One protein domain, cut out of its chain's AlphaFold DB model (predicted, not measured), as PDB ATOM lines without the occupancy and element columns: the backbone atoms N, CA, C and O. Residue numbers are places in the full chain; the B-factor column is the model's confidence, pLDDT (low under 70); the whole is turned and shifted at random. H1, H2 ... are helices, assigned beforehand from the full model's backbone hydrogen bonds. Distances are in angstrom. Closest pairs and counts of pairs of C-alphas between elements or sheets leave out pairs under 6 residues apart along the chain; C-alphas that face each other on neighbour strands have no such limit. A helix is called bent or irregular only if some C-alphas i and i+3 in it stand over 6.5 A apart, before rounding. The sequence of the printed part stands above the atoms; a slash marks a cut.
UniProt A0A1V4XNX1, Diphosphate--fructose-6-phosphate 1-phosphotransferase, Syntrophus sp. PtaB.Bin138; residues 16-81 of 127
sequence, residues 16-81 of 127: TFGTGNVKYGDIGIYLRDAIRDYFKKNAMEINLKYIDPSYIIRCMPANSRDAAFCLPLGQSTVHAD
ATOM      1  N   THR A  16     -53.810  47.116 -38.712       52.84
ATOM      2  CA  THR A  16     -52.814  48.101 -39.088       52.84
ATOM      3  C   THR A  16     -52.863  49.171 -38.013       52.84
ATOM      4  O   THR A  16     -53.929  49.678 -37.654       52.84
ATOM      5  N   PHE A  17     -51.710  49.515 -37.445       50.50
ATOM      6  CA  PHE A  17     -51.649  50.809 -36.780       50.50
ATOM      7  C   PHE A  17     -51.945  51.875 -37.840       50.50
ATOM      8  O   PHE A  17     -51.656  51.661 -39.020       50.50
ATOM      9  N   GLY A  18     -52.469  53.036 -37.439       58.75
ATOM     10  CA  GLY A  18     -52.739  54.161 -38.351       58.75
ATOM     11  C   GLY A  18     -51.524  54.646 -39.167       58.75
ATOM     12  O   GLY A  18     -51.664  55.539 -39.988       58.75
ATOM     13  N   THR A  19     -50.347  54.046 -38.958       70.62
ATOM     14  CA  THR A  19     -49.086  54.245 -39.679       70.62
ATOM     15  C   THR A  19     -48.861  53.287 -40.863       70.62
ATOM     16  O   THR A  19     -47.844  53.409 -41.533       70.62
ATOM     17  N   GLY A  20     -49.748  52.313 -41.119       75.12
ATOM     18  CA  GLY A  20     -49.642  51.376 -42.254       75.12
ATOM     19  C   GLY A  20     -48.739  50.150 -42.036       75.12
ATOM     20  O   GLY A  20     -48.629  49.309 -42.925       75.12
ATOM     21  N   ASN A  21     -48.134  49.994 -40.853       78.88
ATOM     22  CA  ASN A  21     -47.296  48.834 -40.528       78.88
ATOM     23  C   ASN A  21     -48.136  47.595 -40.174       78.88
ATOM     24  O   ASN A  21     -49.076  47.674 -39.373       78.88
ATOM     25  N   VAL A  22     -47.748  46.433 -40.712       80.38
ATOM     26  CA  VAL A  22     -48.349  45.134 -40.369       80.38
ATOM     27  C   VAL A  22     -47.975  44.754 -38.935       80.38
ATOM     28  O   VAL A  22     -46.805  44.779 -38.554       80.38
ATOM     29  N   LYS A  23     -48.973  44.377 -38.129       70.94
ATOM     30  CA  LYS A  23     -48.765  43.908 -36.755       70.94
ATOM     31  C   LYS A  23     -48.629  42.387 -36.722       70.94
ATOM     32  O   LYS A  23     -49.615  41.673 -36.898       70.94
ATOM     33  N   TYR A  24     -47.426  41.902 -36.431       79.06
ATOM     34  CA  TYR A  24     -47.186  40.478 -36.195       79.06
ATOM     35  C   TYR A  24     -47.804  40.009 -34.864       79.06
ATOM     36  O   TYR A  24     -48.080  40.803 -33.958       79.06
ATOM     37  N   GLY A  25     -48.103  38.711 -34.769       77.50
ATOM     38  CA  GLY A  25     -48.469  38.068 -33.504       77.50
ATOM     39  C   GLY A  25     -47.267  37.946 -32.567       77.50
ATOM     40  O   GLY A  25     -46.125  37.959 -33.020       77.50
ATOM     41  N   ASP A  26     -47.524  37.828 -31.266       84.56
ATOM     42  CA  ASP A  26     -46.469  37.609 -30.276       84.56
ATOM     43  C   ASP A  26     -46.017  36.140 -30.305       84.56
ATOM     44  O   ASP A  26     -46.724  35.237 -29.842       84.56
ATOM     45  N   ILE A  27     -44.834  35.910 -30.877       88.88
ATOM     46  CA  ILE A  27     -44.204  34.588 -30.960       88.88
ATOM     47  C   ILE A  27     -43.834  34.031 -29.584       88.88
ATOM     48  O   ILE A  27     -43.963  32.829 -29.349       88.88
ATOM     49  N   GLY A  28     -43.422  34.889 -28.652       87.69
ATOM     50  CA  GLY A  28     -42.980  34.474 -27.328       87.69
ATOM     51  C   GLY A  28     -44.123  33.882 -26.508       87.69
ATOM     52  O   GLY A  28     -43.973  32.816 -25.908       87.69
ATOM     53  N   ILE A  29     -45.292  34.527 -26.553       87.94
ATOM     54  CA  ILE A  29     -46.526  34.026 -25.933       87.94
ATOM     55  C   ILE A  29     -46.920  32.667 -26.507       87.94
ATOM     56  O   ILE A  29     -47.184  31.737 -25.743       87.94
ATOM     57  N   TYR A  30     -46.923  32.538 -27.835       88.69
ATOM     58  CA  TYR A  30     -47.262  31.268 -28.467       88.69
ATOM     59  C   TYR A  30     -46.297  30.163 -28.035       88.69
ATOM     60  O   TYR A  30     -46.742  29.080 -27.658       88.69
ATOM     61  N   LEU A  31     -44.983  30.413 -28.085       91.25
ATOM     62  CA  LEU A  31     -43.982  29.391 -27.776       91.25
ATOM     63  C   LEU A  31     -44.093  28.942 -26.324       91.25
ATOM     64  O   LEU A  31     -44.082  27.744 -26.054       91.25
ATOM     65  N   ARG A  32     -44.289  29.883 -25.395       90.00
ATOM     66  CA  ARG A  32     -44.533  29.569 -23.985       90.00
ATOM     67  C   ARG A  32     -45.723  28.622 -23.821       90.00
ATOM     68  O   ARG A  32     -45.638  27.640 -23.081       90.00
ATOM     69  N   ASP A  33     -46.829  28.916 -24.498       90.31
ATOM     70  CA  ASP A  33     -48.054  28.130 -24.380       90.31
ATOM     71  C   ASP A  33     -47.904  26.752 -25.047       90.31
ATOM     72  O   ASP A  33     -48.308  25.746 -24.463       90.31
ATOM     73  N   ALA A  34     -47.240  26.680 -26.206       90.94
ATOM     74  CA  ALA A  34     -46.937  25.432 -26.903       90.94
ATOM     75  C   ALA A  34     -46.017  24.511 -26.083       90.94
ATOM     76  O   ALA A  34     -46.296  23.315 -25.958       90.94
ATOM     77  N   ILE A  35     -44.966  25.066 -25.471       91.12
ATOM     78  CA  ILE A  35     -44.061  24.337 -24.574       91.12
ATOM     79  C   ILE A  35     -44.854  23.798 -23.381       91.12
ATOM     80  O   ILE A  35     -44.809  22.603 -23.089       91.12
ATOM     81  N   ARG A  36     -45.657  24.641 -22.723       89.25
ATOM     82  CA  ARG A  36     -46.463  24.217 -21.571       89.25
ATOM     83  C   ARG A  36     -47.440  23.095 -21.927       89.25
ATOM     84  O   ARG A  36     -47.600  22.158 -21.149       89.25
ATOM     85  N   ASP A  37     -48.090  23.178 -23.084       90.75
ATOM     86  CA  ASP A  37     -49.022  22.153 -23.557       90.75
ATOM     87  C   ASP A  37     -48.326  20.817 -23.842       90.75
ATOM     88  O   ASP A  37     -48.899  19.759 -23.575       90.75
ATOM     89  N   TYR A  38     -47.097  20.848 -24.359       91.56
ATOM     90  CA  TYR A  38     -46.306  19.644 -24.601       91.56
ATOM     91  C   TYR A  38     -45.971  18.912 -23.293       91.56
ATOM     92  O   TYR A  38     -46.270  17.726 -23.152       91.56
ATOM     93  N   PHE A  39     -45.438  19.622 -22.296       90.56
ATOM     94  CA  PHE A  39     -45.058  19.006 -21.019       90.56
ATOM     95  C   PHE A  39     -46.263  18.551 -20.187       90.56
ATOM     96  O   PHE A  39     -46.203  17.501 -19.547       90.56
ATOM     97  N   LYS A  40     -47.400  19.255 -20.288       89.44
ATOM     98  CA  LYS A  40     -48.676  18.807 -19.705       89.44
ATOM     99  C   LYS A  40     -49.133  17.454 -20.251       89.44
ATOM    100  O   LYS A  40     -49.599  16.624 -19.478       89.44
ATOM    101  N   LYS A  41     -49.001  17.216 -21.562       90.19
ATOM    102  CA  LYS A  41     -49.370  15.929 -22.184       90.19
ATOM    103  C   LYS A  41     -48.486  14.778 -21.712       90.19
ATOM    104  O   LYS A  41     -48.966  13.656 -21.617       90.19
ATOM    105  N   ASN A  42     -47.233  15.072 -21.379       90.19
ATOM    106  CA  ASN A  42     -46.266  14.090 -20.898       90.19
ATOM    107  C   ASN A  42     -46.271  13.937 -19.366       90.19
ATOM    108  O   ASN A  42     -45.382  13.286 -18.827       90.19
ATOM    109  N   ALA A  43     -47.244  14.543 -18.668       86.25
ATOM    110  CA  ALA A  43     -47.375  14.523 -17.207       86.25
ATOM    111  C   ALA A  43     -46.099  14.954 -16.452       86.25
ATOM    112  O   ALA A  43     -45.831  14.480 -15.351       86.25
ATOM    113  N   MET A  44     -45.318  15.866 -17.039       87.00
ATOM    114  CA  MET A  44     -44.111  16.418 -16.424       87.00
ATOM    115  C   MET A  44     -44.388  17.808 -15.855       87.00
ATOM    116  O   MET A  44     -44.915  18.684 -16.547       87.00
ATOM    117  N   GLU A  45     -44.000  18.022 -14.602       81.50
ATOM    118  CA  GLU A  45     -44.018  19.345 -13.985       81.50
ATOM    119  C   GLU A  45     -42.828  20.174 -14.490       81.50
ATOM    120  O   GLU A  45     -41.690  19.706 -14.490       81.50
ATOM    121  N   ILE A  46     -43.087  21.409 -14.935       88.50
ATOM    122  CA  ILE A  46     -42.050  22.332 -15.413       88.50
ATOM    123  C   ILE A  46     -42.187  23.709 -14.762       88.50
ATOM    124  O   ILE A  46     -43.295  24.212 -14.564       88.50
ATOM    125  N   ASN A  47     -41.052  24.365 -14.513       87.62
ATOM    126  CA  ASN A  47     -40.997  25.781 -14.155       87.62
ATOM    127  C   ASN A  47     -40.572  26.594 -15.385       87.62
ATOM    128  O   ASN A  47     -39.391  26.666 -15.713       87.62
ATOM    129  N   LEU A  48     -41.541  27.179 -16.092       88.69
ATOM    130  CA  LEU A  48     -41.286  27.997 -17.278       88.69
ATOM    131  C   LEU A  48     -41.449  29.481 -16.943       88.69
ATOM    132  O   LEU A  48     -42.551  29.931 -16.625       88.69
ATOM    133  N   LYS A  49     -40.364  30.252 -17.068       90.75
ATOM    134  CA  LYS A  49     -40.379  31.714 -16.932       90.75
ATOM    135  C   LYS A  49     -40.223  32.351 -18.305       90.75
ATOM    136  O   LYS A  49     -39.214  32.158 -18.970       90.75
ATOM    137  N   TYR A  50     -41.231  33.111 -18.716       90.69
ATOM    138  CA  TYR A  50     -41.183  33.914 -19.932       90.69
ATOM    139  C   TYR A  50     -40.753  35.340 -19.582       90.69
ATOM    140  O   TYR A  50     -41.344  35.954 -18.693       90.69
ATOM    141  N   ILE A  51     -39.730  35.849 -20.268       89.69
ATOM    142  CA  ILE A  51     -39.214  37.210 -20.104       89.69
ATOM    143  C   ILE A  51     -39.304  37.892 -21.468       89.69
ATOM    144  O   ILE A  51     -38.743  37.386 -22.437       89.69
ATOM    145  N   ASP A  52     -39.982  39.038 -21.525       90.12
ATOM    146  CA  ASP A  52     -39.978  39.921 -22.692       90.12
ATOM    147  C   ASP A  52     -39.092  41.147 -22.411       90.12
ATOM    148  O   ASP A  52     -39.537  42.107 -21.772       90.12
ATOM    149  N   PRO A  53     -37.821  41.141 -22.851       90.44
ATOM    150  CA  PRO A  53     -36.916  42.262 -22.647       90.44
ATOM    151  C   PRO A  53     -37.074  43.353 -23.715       90.44
ATOM    152  O   PRO A  53     -36.278  44.290 -23.724       90.44
ATOM    153  N   SER A  54     -38.066  43.275 -24.614       88.62
ATOM    154  CA  SER A  54     -38.188  44.186 -25.762       88.62
ATOM    155  C   SER A  54     -38.175  45.659 -25.358       88.62
ATOM    156  O   SER A  54     -37.491  46.471 -25.982       88.62
ATOM    157  N   TYR A  55     -38.904  46.011 -24.294       87.81
ATOM    158  CA  TYR A  55     -38.907  47.375 -23.765       87.81
ATOM    159  C   TYR A  55     -37.571  47.735 -23.107       87.81
ATOM    160  O   TYR A  55     -37.030  48.807 -23.354       87.81
ATOM    161  N   ILE A  56     -37.004  46.819 -22.316       90.88
ATOM    162  CA  ILE A  56     -35.740  47.033 -21.599       90.88
ATOM    163  C   ILE A  56     -34.613  47.348 -22.585       90.88
ATOM    164  O   ILE A  56     -33.881  48.313 -22.393       90.88
ATOM    165  N   ILE A  57     -34.514  46.578 -23.669       88.69
ATOM    166  CA  ILE A  57     -33.477  46.741 -24.694       88.69
ATOM    167  C   ILE A  57     -33.632  48.082 -25.418       88.69
ATOM    168  O   ILE A  57     -32.651  48.784 -25.642       88.69
ATOM    169  N   ARG A  58     -34.863  48.464 -25.773       91.06
ATOM    170  CA  ARG A  58     -35.124  49.673 -26.572       91.06
ATOM    171  C   ARG A  58     -35.089  50.972 -25.769       91.06
ATOM    172  O   ARG A  58     -35.019  52.040 -26.371       91.06
ATOM    173  N   CYS A  59     -35.183  50.890 -24.446       90.94
ATOM    174  CA  CYS A  59     -35.263  52.053 -23.563       90.94
ATOM    175  C   CYS A  59     -34.022  52.239 -22.683       90.94
ATOM    176  O   CYS A  59     -33.976  53.185 -21.896       90.94
ATOM    177  N   MET A  60     -33.022  51.364 -22.795       91.38
ATOM    178  CA  MET A  60     -31.743  51.550 -22.118       91.38
ATOM    179  C   MET A  60     -30.989  52.750 -22.729       91.38
ATOM    180  O   MET A  60     -31.045  52.942 -23.946       91.38
ATOM    181  N   PRO A  61     -30.292  53.580 -21.926       91.38
ATOM    182  CA  PRO A  61     -29.456  54.650 -22.462       91.38
ATOM    183  C   PRO A  61     -28.371  54.103 -23.396       91.38
ATOM    184  O   PRO A  61     -27.835  53.015 -23.176       91.38
ATOM    185  N   ALA A  62     -28.024  54.893 -24.415       89.00
ATOM    186  CA  ALA A  62     -26.960  54.558 -25.353       89.00
ATOM    187  C   ALA A  62     -25.631  54.347 -24.610       89.00
ATOM    188  O   ALA A  62     -25.222  55.175 -23.793       89.00
ATOM    189  N   ASN A  63     -24.943  53.246 -24.914       91.44
ATOM    190  CA  ASN A  63     -23.585  53.026 -24.421       91.44
ATOM    191  C   ASN A  63     -22.595  53.969 -25.139       91.44
ATOM    192  O   ASN A  63     -22.931  54.613 -26.134       91.44
ATOM    193  N   SER A  64     -21.344  54.039 -24.674       91.94
ATOM    194  CA  SER A  64     -20.338  54.947 -25.247       91.94
ATOM    195  C   SER A  64     -20.070  54.719 -26.739       91.94
ATOM    196  O   SER A  64     -19.750  55.670 -27.449       91.94
ATOM    197  N   ARG A  65     -20.202  53.478 -27.230       89.81
ATOM    198  CA  ARG A  65     -20.009  53.143 -28.648       89.81
ATOM    199  C   ARG A  65     -21.174  53.657 -29.488       89.81
ATOM    200  O   ARG A  65     -20.934  54.303 -30.502       89.81
ATOM    201  N   ASP A  66     -22.401  53.425 -29.039       90.19
ATOM    202  CA  ASP A  66     -23.608  53.906 -29.712       90.19
ATOM    203  C   ASP A  66     -23.663  55.437 -29.689       90.19
ATOM    204  O   ASP A  66     -23.962  56.063 -30.700       90.19
ATOM    205  N   ALA A  67     -23.283  56.067 -28.573       88.88
ATOM    206  CA  ALA A  67     -23.182  57.520 -28.471       88.88
ATOM    207  C   ALA A  67     -22.131  58.090 -29.440       88.88
ATOM    208  O   ALA A  67     -22.422  59.030 -30.181       88.88
ATOM    209  N   ALA A  68     -20.931  57.499 -29.489       88.56
ATOM    210  CA  ALA A  68     -19.877  57.906 -30.419       88.56
ATOM    211  C   ALA A  68     -20.272  57.701 -31.891       88.56
ATOM    212  O   ALA A  68     -19.850  58.478 -32.744       88.56
ATOM    213  N   PHE A  69     -21.095  56.693 -32.193       86.94
ATOM    214  CA  PHE A  69     -21.623  56.447 -33.534       86.94
ATOM    215  C   PHE A  69     -22.748  57.426 -33.920       86.94
ATOM    216  O   PHE A  69     -22.767  57.947 -35.035       86.94
ATOM    217  N   CYS A  70     -23.663  57.727 -32.995       86.06
ATOM    218  CA  CYS A  70     -24.801  58.619 -33.231       86.06
ATOM    219  C   CYS A  70     -24.406  60.102 -33.350       86.06
ATOM    220  O   CYS A  70     -25.072  60.851 -34.064       86.06
ATOM    221  N   LEU A  71     -23.331  60.541 -32.683       86.62
ATOM    222  CA  LEU A  71     -22.876  61.939 -32.709       86.62
ATOM    223  C   LEU A  71     -22.547  62.438 -34.139       86.62
ATOM    224  O   LEU A  71     -23.155  63.426 -34.566       86.62
ATOM    225  N   PRO A  72     -21.693  61.756 -34.935       82.88
ATOM    226  CA  PRO A  72     -21.444  62.120 -36.332       82.88
ATOM    227  C   PRO A  72     -22.677  62.012 -37.235       82.88
ATOM    228  O   PRO A  72     -22.820  62.802 -38.168       82.88
ATOM    229  N   LEU A  73     -23.584  61.060 -36.982       83.00
ATOM    230  CA  LEU A  73     -24.840  60.931 -37.737       83.00
ATOM    231  C   LEU A  73     -25.744  62.158 -37.543       83.00
ATOM    232  O   LEU A  73     -26.263  62.714 -38.513       83.00
ATOM    233  N   GLY A  74     -25.882  62.637 -36.305       80.31
ATOM    234  CA  GLY A  74     -26.652  63.847 -36.009       80.31
ATOM    235  C   GLY A  74     -26.010  65.104 -36.600       80.31
ATOM    236  O   GLY A  74     -26.688  65.915 -37.232       80.31
ATOM    237  N   GLN A  75     -24.687  65.240 -36.460       81.75
ATOM    238  CA  GLN A  75     -23.937  66.372 -37.012       81.75
ATOM    239  C   GLN A  75     -23.985  66.403 -38.544       81.75
ATOM    240  O   GLN A  75     -24.289  67.444 -39.120       81.75
ATOM    241  N   SER A  76     -23.757  65.272 -39.213       72.94
ATOM    242  CA  SER A  76     -23.842  65.185 -40.675       72.94
ATOM    243  C   SER A  76     -25.248  65.447 -41.205       72.94
ATOM    244  O   SER A  76     -25.362  65.959 -42.306       72.94
ATOM    245  N   THR A  77     -26.310  65.190 -40.438       70.06
ATOM    246  CA  THR A  77     -27.682  65.534 -40.850       70.06
ATOM    247  C   THR A  77     -27.898  67.050 -40.850       70.06
ATOM    248  O   THR A  77     -28.421  67.593 -41.818       70.06
ATOM    249  N   VAL A  78     -27.432  67.762 -39.814       68.62
ATOM    250  CA  VAL A  78     -27.568  69.232 -39.752       68.62
ATOM    251  C   VAL A  78     -26.603  69.966 -40.686       68.62
ATOM    252  O   VAL A  78     -26.908  71.086 -41.092       68.62
ATOM    253  N   HIS A  79     -25.459  69.350 -41.014       62.25
ATOM    254  CA  HIS A  79     -24.501  69.871 -41.991       62.25
ATOM    255  C   HIS A  79     -24.895  69.487 -43.418       62.25
ATOM    256  O   HIS A  79     -24.778  70.325 -44.278       62.25
ATOM    257  N   ALA A  80     -25.448  68.309 -43.718       56.62
ATOM    258  CA  ALA A  80     -25.902  67.970 -45.078       56.62
ATOM    259  C   ALA A  80     -27.092  68.827 -45.553       56.62
ATOM    260  O   ALA A  80     -27.288  68.970 -46.756       56.62
ATOM    261  N   ASP A  81     -27.844  69.413 -44.615       50.66
ATOM    262  CA  ASP A  81     -28.911  70.388 -44.885       50.66
ATOM    263  C   ASP A  81     -28.371  71.825 -45.074       50.66
ATOM    264  O   ASP A  81     -29.065  72.687 -45.609       50.66
TER     265      ASP A  81
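What this domain is: This is residues 16 to 81 of the 127 residues of the protein "Diphosphate--fructose-6-phosphate 1-phosphotransferase" of Syntrophus sp. PtaB.Bin138 (UniProt A0A1V4XNX1). An open, drawn-out chain of three separate helices: H3, the longest, sticks out at one end, H1 lies toward the other, and the short H2 lies between them along the length. Past the far end of H1 the long link of residues 42 to 53 folds back along H1 to reach H2, while residues 17 to 23, before H1, stand free. No helix touches another, and there is no packed core. The printed part has 66 residues with three named helices, in the order H1, H2, H3, and no named strand; the class is all helix. The whole is extended, with a radius of gyration of the C-alphas of 20.8 A, and flat in outline, spanning 65 by 33 by 12 A.

Where its parts are: H3, residues 64 to 80, is the longest helix with 17 residues, and measures 24.4 A from first to last C-alpha. It begins at C-alpha 64, (-20.338, 54.947, -25.247), and ends at C-alpha 80, (-25.902, 67.970, -45.078). H3 is neither bent nor irregular, but only just: C-alphas 69 and 72 are 6.3 A apart. H2, residues 54 to 59, measures 8.7 A. H1, residues 27 to 41, measures 21.3 A and begins at C-alpha 27, (-44.204, 34.588, -30.960).

How they stand to each other: H3 is apart from H2, although a tight link of 4 residues joins them. H3 and H1 are apart. H1 and H2 are apart as well, joined by a long link of 12 residues. Residues 63 to 69, of which 64 to 69 belong to H3, stand free, and so do residues 71 to 81, of which 71 to 80 belong to H3. Residues 53 to 61, of which 54 to 59 belong to H2, stand free too. At the other end of the length, residues 37 to 43, of which 37 to 41 belong to H1, stand free. In H1 and H2 every O i to N i+4 pair is within hydrogen-bond range; in H3 it is 11 of 13.

The domain as a whole: The two C-alphas farthest apart are those of Ala 43 and Asp 81, at 65.0 A. The first and last printed C-alphas, of Thr 16 and Asp 81, are 33.2 A apart. The printed part has no cut. The C-alphas of the long link, residues 42 to 53, lie 6 to 32 A from the mean of the C-alphas. The mean pLDDT of the printed part is 83.5, and the model's confidence is under 70 at residues 16 to 18 and 78 to 81.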